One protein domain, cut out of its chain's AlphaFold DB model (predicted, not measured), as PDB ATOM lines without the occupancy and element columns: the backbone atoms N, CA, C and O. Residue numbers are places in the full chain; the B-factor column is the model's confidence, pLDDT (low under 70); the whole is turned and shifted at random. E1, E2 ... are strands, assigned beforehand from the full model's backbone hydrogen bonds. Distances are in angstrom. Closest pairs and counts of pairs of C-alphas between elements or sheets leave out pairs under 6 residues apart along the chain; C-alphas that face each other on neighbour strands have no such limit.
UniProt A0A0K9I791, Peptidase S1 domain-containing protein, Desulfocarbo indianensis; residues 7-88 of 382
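AT A GLANCE: This is residues 7 to 88 of the 382 residues of the protein "Peptidase S1 domain-containing protein" of Desulfocarbo indianensis (UniProt A0A0K9I791). With little regular structure, this is a rod: one four-stranded sheet, curled like part of a barrel, with loop residues 36 to 51 at one end and loops 10 to 26 and 63 to 76 toward the other. Only 28 of the 82 printed residues are in named elements, E1 to E4 along the chain, all strand; the sheet, E1 E4 E3 E2, is antiparallel. The whole is loose, radius of gyration of the C-alphas 16.2 A, spanning 53 by 19 by 18 A.

IN THESE COORDINATES: E3, residues 52 to 62, is 28.8 A long and bends by 66 degrees at residue 59. E2, 27 to 35, measures 22.4 A; E4, 77 to 81, 12.6 A; E1, 7 to 9, 6.6 A. C-alpha 7 is at (0.522, -40.901, 12.359), C-alpha 81 at (-1.459, -47.386, 15.285).

HOW THE PARTS SIT: E2, E3 and E4 form a meander, each strand the antiparallel neighbour of the one before. In hairpin E2 and E3, N 30 and O 56 are 2.8 A apart; in hairpin E3 and E4, N 61 and O 78, 2.8 A. E1 neighbours E4, N 7 to O 79 2.9 A, completing a Greek key, the first strand beside the fourth.

THE WHOLE: The C-alphas of Pro 44 and Arg 69 are farthest apart, 54.1 A. The three links are long, and the printed part has no cut. Residues 17 to 22 and 69 to 72 have pLDDT under 70.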
ATOM      1  N   ALA A   7      -0.560 -41.866  12.242       97.62
ATOM      2  CA  ALA A   7       0.522 -40.901  12.359       97.62
ATOM      3  C   ALA A   7       1.246 -40.770  11.014       97.62
ATOM      4  O   ALA A   7       1.710 -41.753  10.453       97.62
ATOM      5  N   LEU A   8       1.317 -39.547  10.491       97.88
ATOM      6  CA  LEU A   8       2.042 -39.231   9.263       97.88
ATOM      7  C   LEU A   8       3.467 -38.795   9.614       97.88
ATOM      8  O   LEU A   8       3.644 -38.049  10.577       97.88
ATOM      9  N   THR A   9       4.445 -39.267   8.846       96.44
ATOM     10  CA  THR A   9       5.870 -38.956   9.004       96.44
ATOM     11  C   THR A   9       6.590 -39.039   7.651       96.44
ATOM     12  O   THR A   9       5.972 -39.358   6.632       96.44
ATOM     13  N   ALA A  10       7.886 -38.739   7.623       94.19
ATOM     14  CA  ALA A  10       8.728 -38.940   6.454       94.19
ATOM     15  C   ALA A  10       9.131 -40.417   6.337       94.19
ATOM     16  O   ALA A  10       9.342 -41.102   7.341       94.19
ATOM     17  N   ALA A  11       9.248 -40.923   5.112       93.38
ATOM     18  CA  ALA A  11       9.649 -42.305   4.873       93.38
ATOM     19  C   ALA A  11      11.086 -42.573   5.326       93.38
ATOM     20  O   ALA A  11      11.359 -43.625   5.901       93.38
ATOM     21  N   HIS A  12      11.994 -41.613   5.159       90.12
ATOM     22  CA  HIS A  12      13.375 -41.769   5.613       90.12
ATOM     23  C   HIS A  12      13.504 -41.894   7.143       90.12
ATOM     24  O   HIS A  12      14.517 -42.392   7.622       90.12
ATOM     25  N   CYS A  13      12.484 -41.516   7.927       90.88
ATOM     26  CA  CYS A  13      12.472 -41.750   9.375       90.88
ATOM     27  C   CYS A  13      12.241 -43.224   9.747       90.88
ATOM     28  O   CYS A  13      12.525 -43.621  10.874       90.88
ATOM     29  N   VAL A  14      11.692 -44.023   8.829       92.12
ATOM     30  CA  VAL A  14      11.338 -45.438   9.048       92.12
ATOM     31  C   VAL A  14      12.062 -46.384   8.089       92.12
ATOM     32  O   VAL A  14      11.858 -47.594   8.143       92.12
ATOM     33  N   CYS A  15      12.919 -45.857   7.214       88.44
ATOM     34  CA  CYS A  15      13.730 -46.631   6.284       88.44
ATOM     35  C   CYS A  15      15.211 -46.509   6.626       88.44
ATOM     36  O   CYS A  15      15.792 -45.434   6.509       88.44
ATOM     37  N   ARG A  16      15.823 -47.622   7.055       73.25
ATOM     38  CA  ARG A  16      17.245 -47.671   7.411       73.25
ATOM     39  C   ARG A  16      18.079 -47.844   6.147       73.25
ATOM     40  O   ARG A  16      17.955 -48.850   5.453       73.25
ATOM     41  N   GLY A  17      18.964 -46.887   5.894       62.59
ATOM     42  CA  GLY A  17      19.868 -46.889   4.746       62.59
ATOM     43  C   GLY A  17      19.484 -45.849   3.700       62.59
ATOM     44  O   GLY A  17      18.308 -45.569   3.479       62.59
ATOM     45  N   ASP A  18      20.516 -45.284   3.075       57.75
ATOM     46  CA  ASP A  18      20.452 -44.182   2.116       57.75
ATOM     47  C   ASP A  18      19.422 -44.419   1.003       57.75
ATOM     48  O   ASP A  18      19.719 -44.988  -0.052       57.75
ATOM     49  N   TRP A  19      18.209 -43.908   1.230       61.75
ATOM     50  CA  TRP A  19      17.266 -43.539   0.172       61.75
ATOM     51  C   TRP A  19      16.769 -44.717  -0.684       61.75
ATOM     52  O   TRP A  19      16.369 -44.543  -1.838       61.75
ATOM     53  N   LYS A  20      16.772 -45.932  -0.122       62.09
ATOM     54  CA  LYS A  20      16.266 -47.153  -0.767       62.09
ATOM     55  C   LYS A  20      15.069 -47.707   0.005       62.09
ATOM     56  O   LYS A  20      15.021 -47.669   1.225       62.09
ATOM     57  N   THR A  21      14.115 -48.282  -0.724       61.50
ATOM     58  CA  THR A  21      12.959 -49.009  -0.158       61.50
ATOM     59  C   THR A  21      13.344 -50.343   0.489       61.50
ATOM     60  O   THR A  21      12.556 -50.929   1.229       61.50
ATOM     61  N   LYS A  22      14.564 -50.838   0.239       65.06
ATOM     62  CA  LYS A  22      15.123 -51.998   0.940       65.06
ATOM     63  C   LYS A  22      15.585 -51.557   2.329       65.06
ATOM     64  O   LYS A  22      16.484 -50.733   2.415       65.06
ATOM     65  N   GLY A  23      15.003 -52.133   3.382       76.19
ATOM     66  CA  GLY A  23      15.375 -51.835   4.773       76.19
ATOM     67  C   GLY A  23      14.400 -50.926   5.528       76.19
ATOM     68  O   GLY A  23      14.761 -50.393   6.575       76.19
ATOM     69  N   CYS A  24      13.178 -50.742   5.021       88.00
ATOM     70  CA  CYS A  24      12.119 -50.084   5.782       88.00
ATOM     71  C   CYS A  24      11.585 -50.975   6.903       88.00
ATOM     72  O   CYS A  24      11.276 -52.149   6.686       88.00
ATOM     73  N   ASP A  25      11.473 -50.401   8.098       92.06
ATOM     74  CA  ASP A  25      10.900 -51.061   9.259       92.06
ATOM     75  C   ASP A  25       9.405 -51.309   8.990       92.06
ATOM     76  O   ASP A  25       8.664 -50.393   8.650       92.06
ATOM     77  N   ALA A  26       8.936 -52.553   9.144       93.88
ATOM     78  CA  ALA A  26       7.513 -52.893   8.983       93.88
ATOM     79  C   ALA A  26       6.649 -52.418  10.169       93.88
ATOM     80  O   ALA A  26       5.416 -52.375  10.100       93.88
ATOM     81  N   LYS A  27       7.300 -52.090  11.287       96.25
ATOM     82  CA  LYS A  27       6.696 -51.670  12.548       96.25
ATOM     83  C   LYS A  27       7.478 -50.489  13.104       96.25
ATOM     84  O   LYS A  27       8.702 -50.494  13.065       96.25
ATOM     85  N   ALA A  28       6.775 -49.524  13.680       95.50
ATOM     86  CA  ALA A  28       7.384 -48.384  14.350       95.50
ATOM     87  C   ALA A  28       6.734 -48.147  15.714       95.50
ATOM     88  O   ALA A  28       5.582 -48.517  15.952       95.50
ATOM     89  N   SER A  29       7.491 -47.517  16.609       94.75
ATOM     90  CA  SER A  29       6.955 -46.955  17.845       94.75
ATOM     91  C   SER A  29       6.702 -45.468  17.637       94.75
ATOM     92  O   SER A  29       7.593 -44.738  17.215       94.75
ATOM     93  N   PHE A  30       5.491 -45.025  17.942       94.75
ATOM     94  CA  PHE A  30       5.103 -43.626  17.959       94.75
ATOM     95  C   PHE A  30       5.066 -43.139  19.407       94.75
ATOM     96  O   PHE A  30       4.329 -43.687  20.228       94.75
ATOM     97  N   ILE A  31       5.880 -42.132  19.726       94.50
ATOM     98  CA  ILE A  31       6.006 -41.587  21.079       94.50
ATOM     99  C   ILE A  31       5.315 -40.228  21.130       94.50
ATOM    100  O   ILE A  31       5.647 -39.302  20.392       94.50
ATOM    101  N   LEU A  32       4.347 -40.107  22.027       93.69
ATOM    102  CA  LEU A  32       3.772 -38.838  22.433       93.69
ATOM    103  C   LEU A  32       4.582 -38.286  23.600       93.69
ATOM    104  O   LEU A  32       4.608 -38.897  24.666       93.69
ATOM    105  N   HIS A  33       5.207 -37.132  23.400       92.12
ATOM    106  CA  HIS A  33       6.009 -36.483  24.433       92.12
ATOM    107  C   HIS A  33       5.160 -35.595  25.345       92.12
ATOM    108  O   HIS A  33       4.383 -34.777  24.847       92.12
ATOM    109  N   GLU A  34       5.347 -35.730  26.661       92.69
ATOM    110  CA  GLU A  34       4.756 -34.849  27.683       92.69
ATOM    111  C   GLU A  34       3.223 -34.698  27.587       92.69
ATOM    112  O   GLU A  34       2.672 -33.594  27.665       92.69
ATOM    113  N   VAL A  35       2.501 -35.810  27.405       94.31
ATOM    114  CA  VAL A  35       1.031 -35.830  27.278       94.31
ATOM    115  C   VAL A  35       0.353 -36.347  28.540       94.31
ATOM    116  O   VAL A  35       0.969 -37.054  29.331       94.31
ATOM    117  N   PHE A  36      -0.932 -36.028  28.707       96.38
ATOM    118  CA  PHE A  36      -1.775 -36.659  29.723       96.38
ATOM    119  C   PHE A  36      -2.290 -38.008  29.202       96.38
ATOM    120  O   PHE A  36      -3.007 -38.023  28.195       96.38
ATOM    121  N   PRO A  37      -1.955 -39.133  29.847       96.00
ATOM    122  CA  PRO A  37      -2.521 -40.437  29.527       96.00
ATOM    123  C   PRO A  37      -4.032 -40.492  29.769       96.00
ATOM    124  O   PRO A  37      -4.603 -39.666  30.487       96.00
ATOM    125  N   VAL A  38      -4.677 -41.495  29.178       94.69
ATOM    126  CA  VAL A  38      -5.971 -41.975  29.682       94.69
ATOM    127  C   VAL A  38      -5.716 -42.756  30.972       94.69
ATOM    128  O   VAL A  38      -4.700 -43.441  31.070       94.69
ATOM    129  N   ASP A  39      -6.607 -42.592  31.947       94.00
ATOM    130  CA  ASP A  39      -6.549 -43.270  33.245       94.00
ATOM    131  C   ASP A  39      -6.717 -44.788  33.081       94.00
ATOM    132  O   ASP A  39      -7.625 -45.222  32.361       94.00
ATOM    133  N   ASP A  40      -5.857 -45.589  33.715       90.94
ATOM    134  CA  ASP A  40      -6.050 -47.038  33.793       90.94
ATOM    135  C   ASP A  40      -6.768 -47.384  35.106       90.94
ATOM    136  O   ASP A  40      -6.142 -47.392  36.164       90.94
ATOM    137  N   PRO A  41      -8.061 -47.765  35.078       91.50
ATOM    138  CA  PRO A  41      -8.819 -48.035  36.301       91.50
ATOM    139  C   PRO A  41      -8.289 -49.237  37.101       91.50
ATOM    140  O   PRO A  41      -8.801 -49.534  38.180       91.50
ATOM    141  N   LYS A  42      -7.312 -49.983  36.568       92.06
ATOM    142  CA  LYS A  42      -6.652 -51.098  37.255       92.06
ATOM    143  C   LYS A  42      -5.497 -50.656  38.146       92.06
ATOM    144  O   LYS A  42      -5.026 -51.472  38.942       92.06
ATOM    145  N   THR A  43      -5.005 -49.429  38.005       89.06
ATOM    146  CA  THR A  43      -3.929 -48.908  38.846       89.06
ATOM    147  C   THR A  43      -4.517 -48.035  39.963       89.06
ATOM    148  O   THR A  43      -5.574 -47.426  39.804       89.06
ATOM    149  N   PRO A  44      -3.870 -47.957  41.140       89.44
ATOM    150  CA  PRO A  44      -4.319 -47.059  42.208       89.44
ATOM    151  C   PRO A  44      -4.068 -45.570  41.918       89.44
ATOM    152  O   PRO A  44      -4.499 -44.716  42.691       89.44
ATOM    153  N   ALA A  45      -3.297 -45.255  40.875       90.31
ATOM    154  CA  ALA A  45      -2.827 -43.910  40.580       90.31
ATOM    155  C   ALA A  45      -3.564 -43.354  39.363       90.31
ATOM    156  O   ALA A  45      -3.503 -43.950  38.300       90.31
ATOM    157  N   ASP A  46      -4.167 -42.172  39.495       90.75
ATOM    158  CA  ASP A  46      -4.800 -41.489  38.361       90.75
ATOM    159  C   ASP A  46      -3.729 -40.911  37.426       90.75
ATOM    160  O   ASP A  46      -3.233 -39.793  37.633       90.75
ATOM    161  N   GLU A  47      -3.331 -41.669  36.399       91.44
ATOM    162  CA  GLU A  47      -2.256 -41.237  35.497       91.44
ATOM    163  C   GLU A  47      -2.651 -40.009  34.687       91.44
ATOM    164  O   GLU A  47      -1.789 -39.254  34.233       91.44
ATOM    165  N   SER A  48      -3.950 -39.770  34.547       91.62
ATOM    166  CA  SER A  48      -4.506 -38.706  33.730       91.62
ATOM    167  C   SER A  48      -4.284 -37.299  34.302       91.62
ATOM    168  O   SER A  48      -4.560 -36.306  33.615       91.62
ATOM    169  N   LYS A  49      -3.750 -37.212  35.529       93.56
ATOM    170  CA  LYS A  49      -3.343 -35.979  36.222       93.56
ATOM    171  C   LYS A  49      -1.886 -35.576  35.995       93.56
ATOM    172  O   LYS A  49      -1.518 -34.452  36.326       93.56
ATOM    173  N   THR A  50      -1.053 -36.453  35.436       94.12
ATOM    174  CA  THR A  50       0.383 -36.189  35.253       94.12
ATOM    175  C   THR A  50       0.789 -36.324  33.792       94.12
ATOM    176  O   THR A  50       0.231 -37.128  33.045       94.12
ATOM    177  N   ARG A  51       1.749 -35.502  33.358       94.06
ATOM    178  CA  ARG A  51       2.321 -35.622  32.016       94.06
ATOM    179  C   ARG A  51       3.373 -36.720  32.010       94.06
ATOM    180  O   ARG A  51       4.175 -36.812  32.933       94.06
ATOM    181  N   LYS A  52       3.363 -37.542  30.965       94.62
ATOM    182  CA  LYS A  52       4.402 -38.539  30.707       94.62
ATOM    183  C   LYS A  52       4.519 -38.823  29.217       94.62
ATOM    184  O   LYS A  52       3.631 -38.486  28.430       94.62
ATOM    185  N   ASN A  53       5.604 -39.486  28.838       94.75
ATOM    186  CA  ASN A  53       5.735 -40.019  27.491       94.75
ATOM    187  C   ASN A  53       4.846 -41.259  27.336       94.75
ATOM    188  O   ASN A  53       4.875 -42.161  28.175       94.75
ATOM    189  N   VAL A  54       4.062 -41.310  26.260       95.81
ATOM    190  CA  VAL A  54       3.200 -42.454  25.927       95.81
ATOM    191  C   VAL A  54       3.654 -43.041  24.599       95.81
ATOM    192  O   VAL A  54       3.675 -42.344  23.588       95.81
ATOM    193  N   THR A  55       3.990 -44.328  24.594       96.56
ATOM    194  CA  THR A  55       4.448 -45.042  23.397       96.56
ATOM    195  C   THR A  55       3.353 -45.957  22.866       96.56
ATOM    196  O   THR A  55       2.791 -46.761  23.607       96.56
ATOM    197  N   VAL A  56       3.090 -45.876  21.563       96.56
ATOM    198  CA  VAL A  56       2.121 -46.714  20.852       96.56
ATOM    199  C   VAL A  56       2.810 -47.361  19.663       96.56
ATOM    200  O   VAL A  56       3.482 -46.687  18.889       96.56
ATOM    201  N   LYS A  57       2.662 -48.674  19.506       97.81
ATOM    202  CA  LYS A  57       3.186 -49.389  18.339       97.81
ATOM    203  C   LYS A  57       2.237 -49.249  17.152       97.81
ATOM    204  O   LYS A  57       1.030 -49.077  17.326       97.81
ATOM    205  N   GLY A  58       2.780 -49.348  15.946       97.62
ATOM    206  CA  GLY A  58       1.996 -49.325  14.721       97.62
ATOM    207  C   GLY A  58       2.673 -50.034  13.559       97.62
ATOM    208  O   GLY A  58       3.884 -50.266  13.568       97.62
ATOM    209  N   THR A  59       1.869 -50.385  12.560       98.06
ATOM    210  CA  THR A  59       2.327 -50.903  11.266       98.06
ATOM    211  C   THR A  59       2.745 -49.749  10.374       98.06
ATOM    212  O   THR A  59       2.047 -48.744  10.286       98.06
ATOM    213  N   VAL A  60       3.893 -49.881   9.720       97.00
ATOM    214  CA  VAL A  60       4.416 -48.855   8.821       97.00
ATOM    215  C   VAL A  60       3.976 -49.155   7.398       97.00
ATOM    216  O   VAL A  60       4.153 -50.264   6.897       97.00
ATOM    217  N   ARG A  61       3.467 -48.129   6.721       96.12
ATOM    218  CA  ARG A  61       3.213 -48.125   5.285       96.12
ATOM    219  C   ARG A  61       4.004 -46.991   4.651       96.12
ATOM    220  O   ARG A  61       3.755 -45.819   4.924       96.12
ATOM    221  N   VAL A  62       4.967 -47.345   3.808       94.06
ATOM    222  CA  VAL A  62       5.824 -46.395   3.081       94.06
ATOM    223  C   VAL A  62       5.214 -46.089   1.718       94.06
ATOM    224  O   VAL A  62       4.609 -46.969   1.097       94.06
ATOM    225  N   HIS A  63       5.331 -44.844   1.252       92.06
ATOM    226  CA  HIS A  63       4.822 -44.481  -0.065       92.06
ATOM    227  C   HIS A  63       5.528 -45.317  -1.145       92.06
ATOM    228  O   HIS A  63       6.760 -45.364  -1.172       92.06
ATOM    229  N   PRO A  64       4.791 -45.974  -2.063       88.56
ATOM    230  CA  PRO A  64       5.380 -46.923  -3.015       88.56
ATOM    231  C   PRO A  64       6.396 -46.278  -3.967       88.56
ATOM    232  O   PRO A  64       7.257 -46.960  -4.511       88.56
ATOM    233  N   GLU A  65       6.314 -44.961  -4.159       85.19
ATOM    234  CA  GLU A  65       7.229 -44.213  -5.023       85.19
ATOM    235  C   GLU A  65       8.430 -43.584  -4.290       85.19
ATOM    236  O   GLU A  65       9.238 -42.924  -4.943       85.19
ATOM    237  N   TYR A  66       8.594 -43.809  -2.976       84.06
ATOM    238  CA  TYR A  66       9.650 -43.206  -2.143       84.06
ATOM    239  C   TYR A  66      11.059 -43.287  -2.765       84.06
ATOM    240  O   TYR A  66      11.805 -42.311  -2.728       84.06
ATOM    241  N   SER A  67      11.406 -44.410  -3.413       75.44
ATOM    242  CA  SER A  67      12.720 -44.616  -4.048       75.44
ATOM    243  C   SER A  67      12.712 -44.597  -5.580       75.44
ATOM    244  O   SER A  67      13.737 -44.897  -6.188       75.44
ATOM    245  N   LEU A  68      11.574 -44.336  -6.234       70.25
ATOM    246  CA  LEU A  68      11.429 -44.613  -7.672       70.25
ATOM    247  C   LEU A  68      11.852 -43.461  -8.586       70.25
ATOM    248  O   LEU A  68      12.222 -43.705  -9.729       70.25
ATOM    249  N   ARG A  69      11.779 -42.208  -8.127       65.50
ATOM    250  CA  ARG A  69      11.880 -41.035  -9.020       65.50
ATOM    251  C   ARG A  69      13.091 -40.134  -8.775       65.50
ATOM    252  O   ARG A  69      13.105 -39.007  -9.267       65.50
ATOM    253  N   GLY A  70      14.099 -40.635  -8.054       59.44
ATOM    254  CA  GLY A  70      15.260 -39.852  -7.619       59.44
ATOM    255  C   GLY A  70      14.880 -38.747  -6.619       59.44
ATOM    256  O   GLY A  70      13.771 -38.223  -6.649       59.44
ATOM    257  N   TRP A  71      15.794 -38.422  -5.698       54.34
ATOM    258  CA  TRP A  71      15.657 -37.372  -4.672       54.34
ATOM    259  C   TRP A  71      14.313 -37.333  -3.926       54.34
ATOM    260  O   TRP A  71      13.507 -36.449  -4.184       54.34
ATOM    261  N   LEU A  72      14.089 -38.242  -2.967       63.72
ATOM    262  CA  LEU A  72      13.092 -38.118  -1.882       63.72
ATOM    263  C   LEU A  72      11.663 -37.675  -2.270       63.72
ATOM    264  O   LEU A  72      10.908 -37.268  -1.395       63.72
ATOM    265  N   ARG A  73      11.261 -37.717  -3.547       74.00
ATOM    266  CA  ARG A  73      10.080 -36.975  -4.029       74.00
ATOM    267  C   ARG A  73       8.800 -37.361  -3.310       74.00
ATOM    268  O   ARG A  73       7.993 -36.485  -3.031       74.00
ATOM    269  N   GLU A  74       8.697 -38.633  -2.937       84.88
ATOM    270  CA  GLU A  74       7.586 -39.190  -2.172       84.88
ATOM    271  C   GLU A  74       8.040 -39.719  -0.808       84.88
ATOM    272  O   GLU A  74       7.783 -40.861  -0.429       84.88
ATOM    273  N   ASP A  75       8.773 -38.882  -0.080       91.38
ATOM    274  CA  ASP A  75       9.254 -39.141   1.275       91.38
ATOM    275  C   ASP A  75       8.146 -39.028   2.321       91.38
ATOM    276  O   ASP A  75       8.105 -38.119   3.147       91.38
ATOM    277  N   LEU A  76       7.211 -39.971   2.247       94.25
ATOM    278  CA  LEU A  76       6.054 -40.068   3.120       94.25
ATOM    279  C   LEU A  76       5.890 -41.502   3.623       94.25
ATOM    280  O   LEU A  76       5.933 -42.470   2.860       94.25
ATOM    281  N   ALA A  77       5.634 -41.629   4.918       95.88
ATOM    282  CA  ALA A  77       5.221 -42.865   5.562       95.88
ATOM    283  C   ALA A  77       4.046 -42.602   6.504       95.88
ATOM    284  O   ALA A  77       3.926 -41.540   7.119       95.88
ATOM    285  N   VAL A  78       3.178 -43.597   6.632       97.88
ATOM    286  CA  VAL A  78       2.100 -43.620   7.614       97.88
ATOM    287  C   VAL A  78       2.383 -44.738   8.606       97.88
ATOM    288  O   VAL A  78       2.715 -45.855   8.219       97.88
ATOM    289  N   VAL A  79       2.251 -44.430   9.892       98.19
ATOM    290  CA  VAL A  79       2.234 -45.408  10.977       98.19
ATOM    291  C   VAL A  79       0.782 -45.603  11.403       98.19
ATOM    292  O   VAL A  79       0.155 -44.698  11.962       98.19
ATOM    293  N   GLU A  80       0.246 -46.781  11.109       98.19
ATOM    294  CA  GLU A  80      -1.094 -47.224  11.483       98.19
ATOM    295  C   GLU A  80      -1.041 -47.812  12.894       98.19
ATOM    296  O   GLU A  80      -0.484 -48.888  13.119       98.19
ATOM    297  N   LEU A  81      -1.564 -47.069  13.866       98.00
ATOM    298  CA  LEU A  81      -1.459 -47.386  15.285       98.00
ATOM    299  C   LEU A  81      -2.289 -48.623  15.647       98.00
ATOM    300  O   LEU A  81      -3.456 -48.743  15.273       98.00
ATOM    301  N   GLU A  82      -1.701 -49.513  16.448       97.69
ATOM    302  CA  GLU A  82      -2.352 -50.743  16.922       97.69
ATOM    303  C   GLU A  82      -3.524 -50.453  17.871       97.69
ATOM    304  O   GLU A  82      -4.471 -51.233  17.958       97.69
ATOM    305  N   LYS A  83      -3.485 -49.303  18.553       95.88
ATOM    306  CA  LYS A  83      -4.577 -48.782  19.377       95.88
ATOM    307  C   LYS A  83      -4.919 -47.357  18.938       95.88
ATOM    308  O   LYS A  83      -3.993 -46.591  18.665       95.88
ATOM    309  N   PRO A  84      -6.211 -46.981  18.888       96.50
ATOM    310  CA  PRO A  84      -6.587 -45.585  18.728       96.50
ATOM    311  C   PRO A  84      -5.980 -44.730  19.844       96.50
ATOM    312  O   PRO A  84      -5.936 -45.155  21.002       96.50
ATOM    313  N   ILE A  85      -5.520 -43.524  19.515       95.31
ATOM    314  CA  ILE A  85      -4.828 -42.685  20.494       95.31
ATOM    315  C   ILE A  85      -5.743 -42.237  21.622       95.31
ATOM    316  O   ILE A  85      -5.295 -42.104  22.759       95.31
ATOM    317  N   SER A  86      -7.021 -42.041  21.309       95.75
ATOM    318  CA  SER A  86      -8.061 -41.657  22.255       95.75
ATOM    319  C   SER A  86      -8.196 -42.638  23.421       95.75
ATOM    320  O   SER A  86      -8.718 -42.262  24.465       95.75
ATOM    321  N   GLN A  87      -7.692 -43.869  23.273       95.38
ATOM    322  CA  GLN A  87      -7.677 -44.891  24.320       95.38
ATOM    323  C   GLN A  87      -6.434 -44.850  25.217       95.38
ATOM    324  O   GLN A  87      -6.408 -45.534  26.233       95.38
ATOM    325  N   VAL A  88      -5.386 -44.112  24.843       95.00
ATOM    326  CA  VAL A  88      -4.091 -44.134  25.550       95.00
ATOM    327  C   VAL A  88      -3.617 -42.751  25.991       95.00
ATOM    328  O   VAL A  88      -2.854 -42.652  26.949       95.00
TER     329      VAL A  88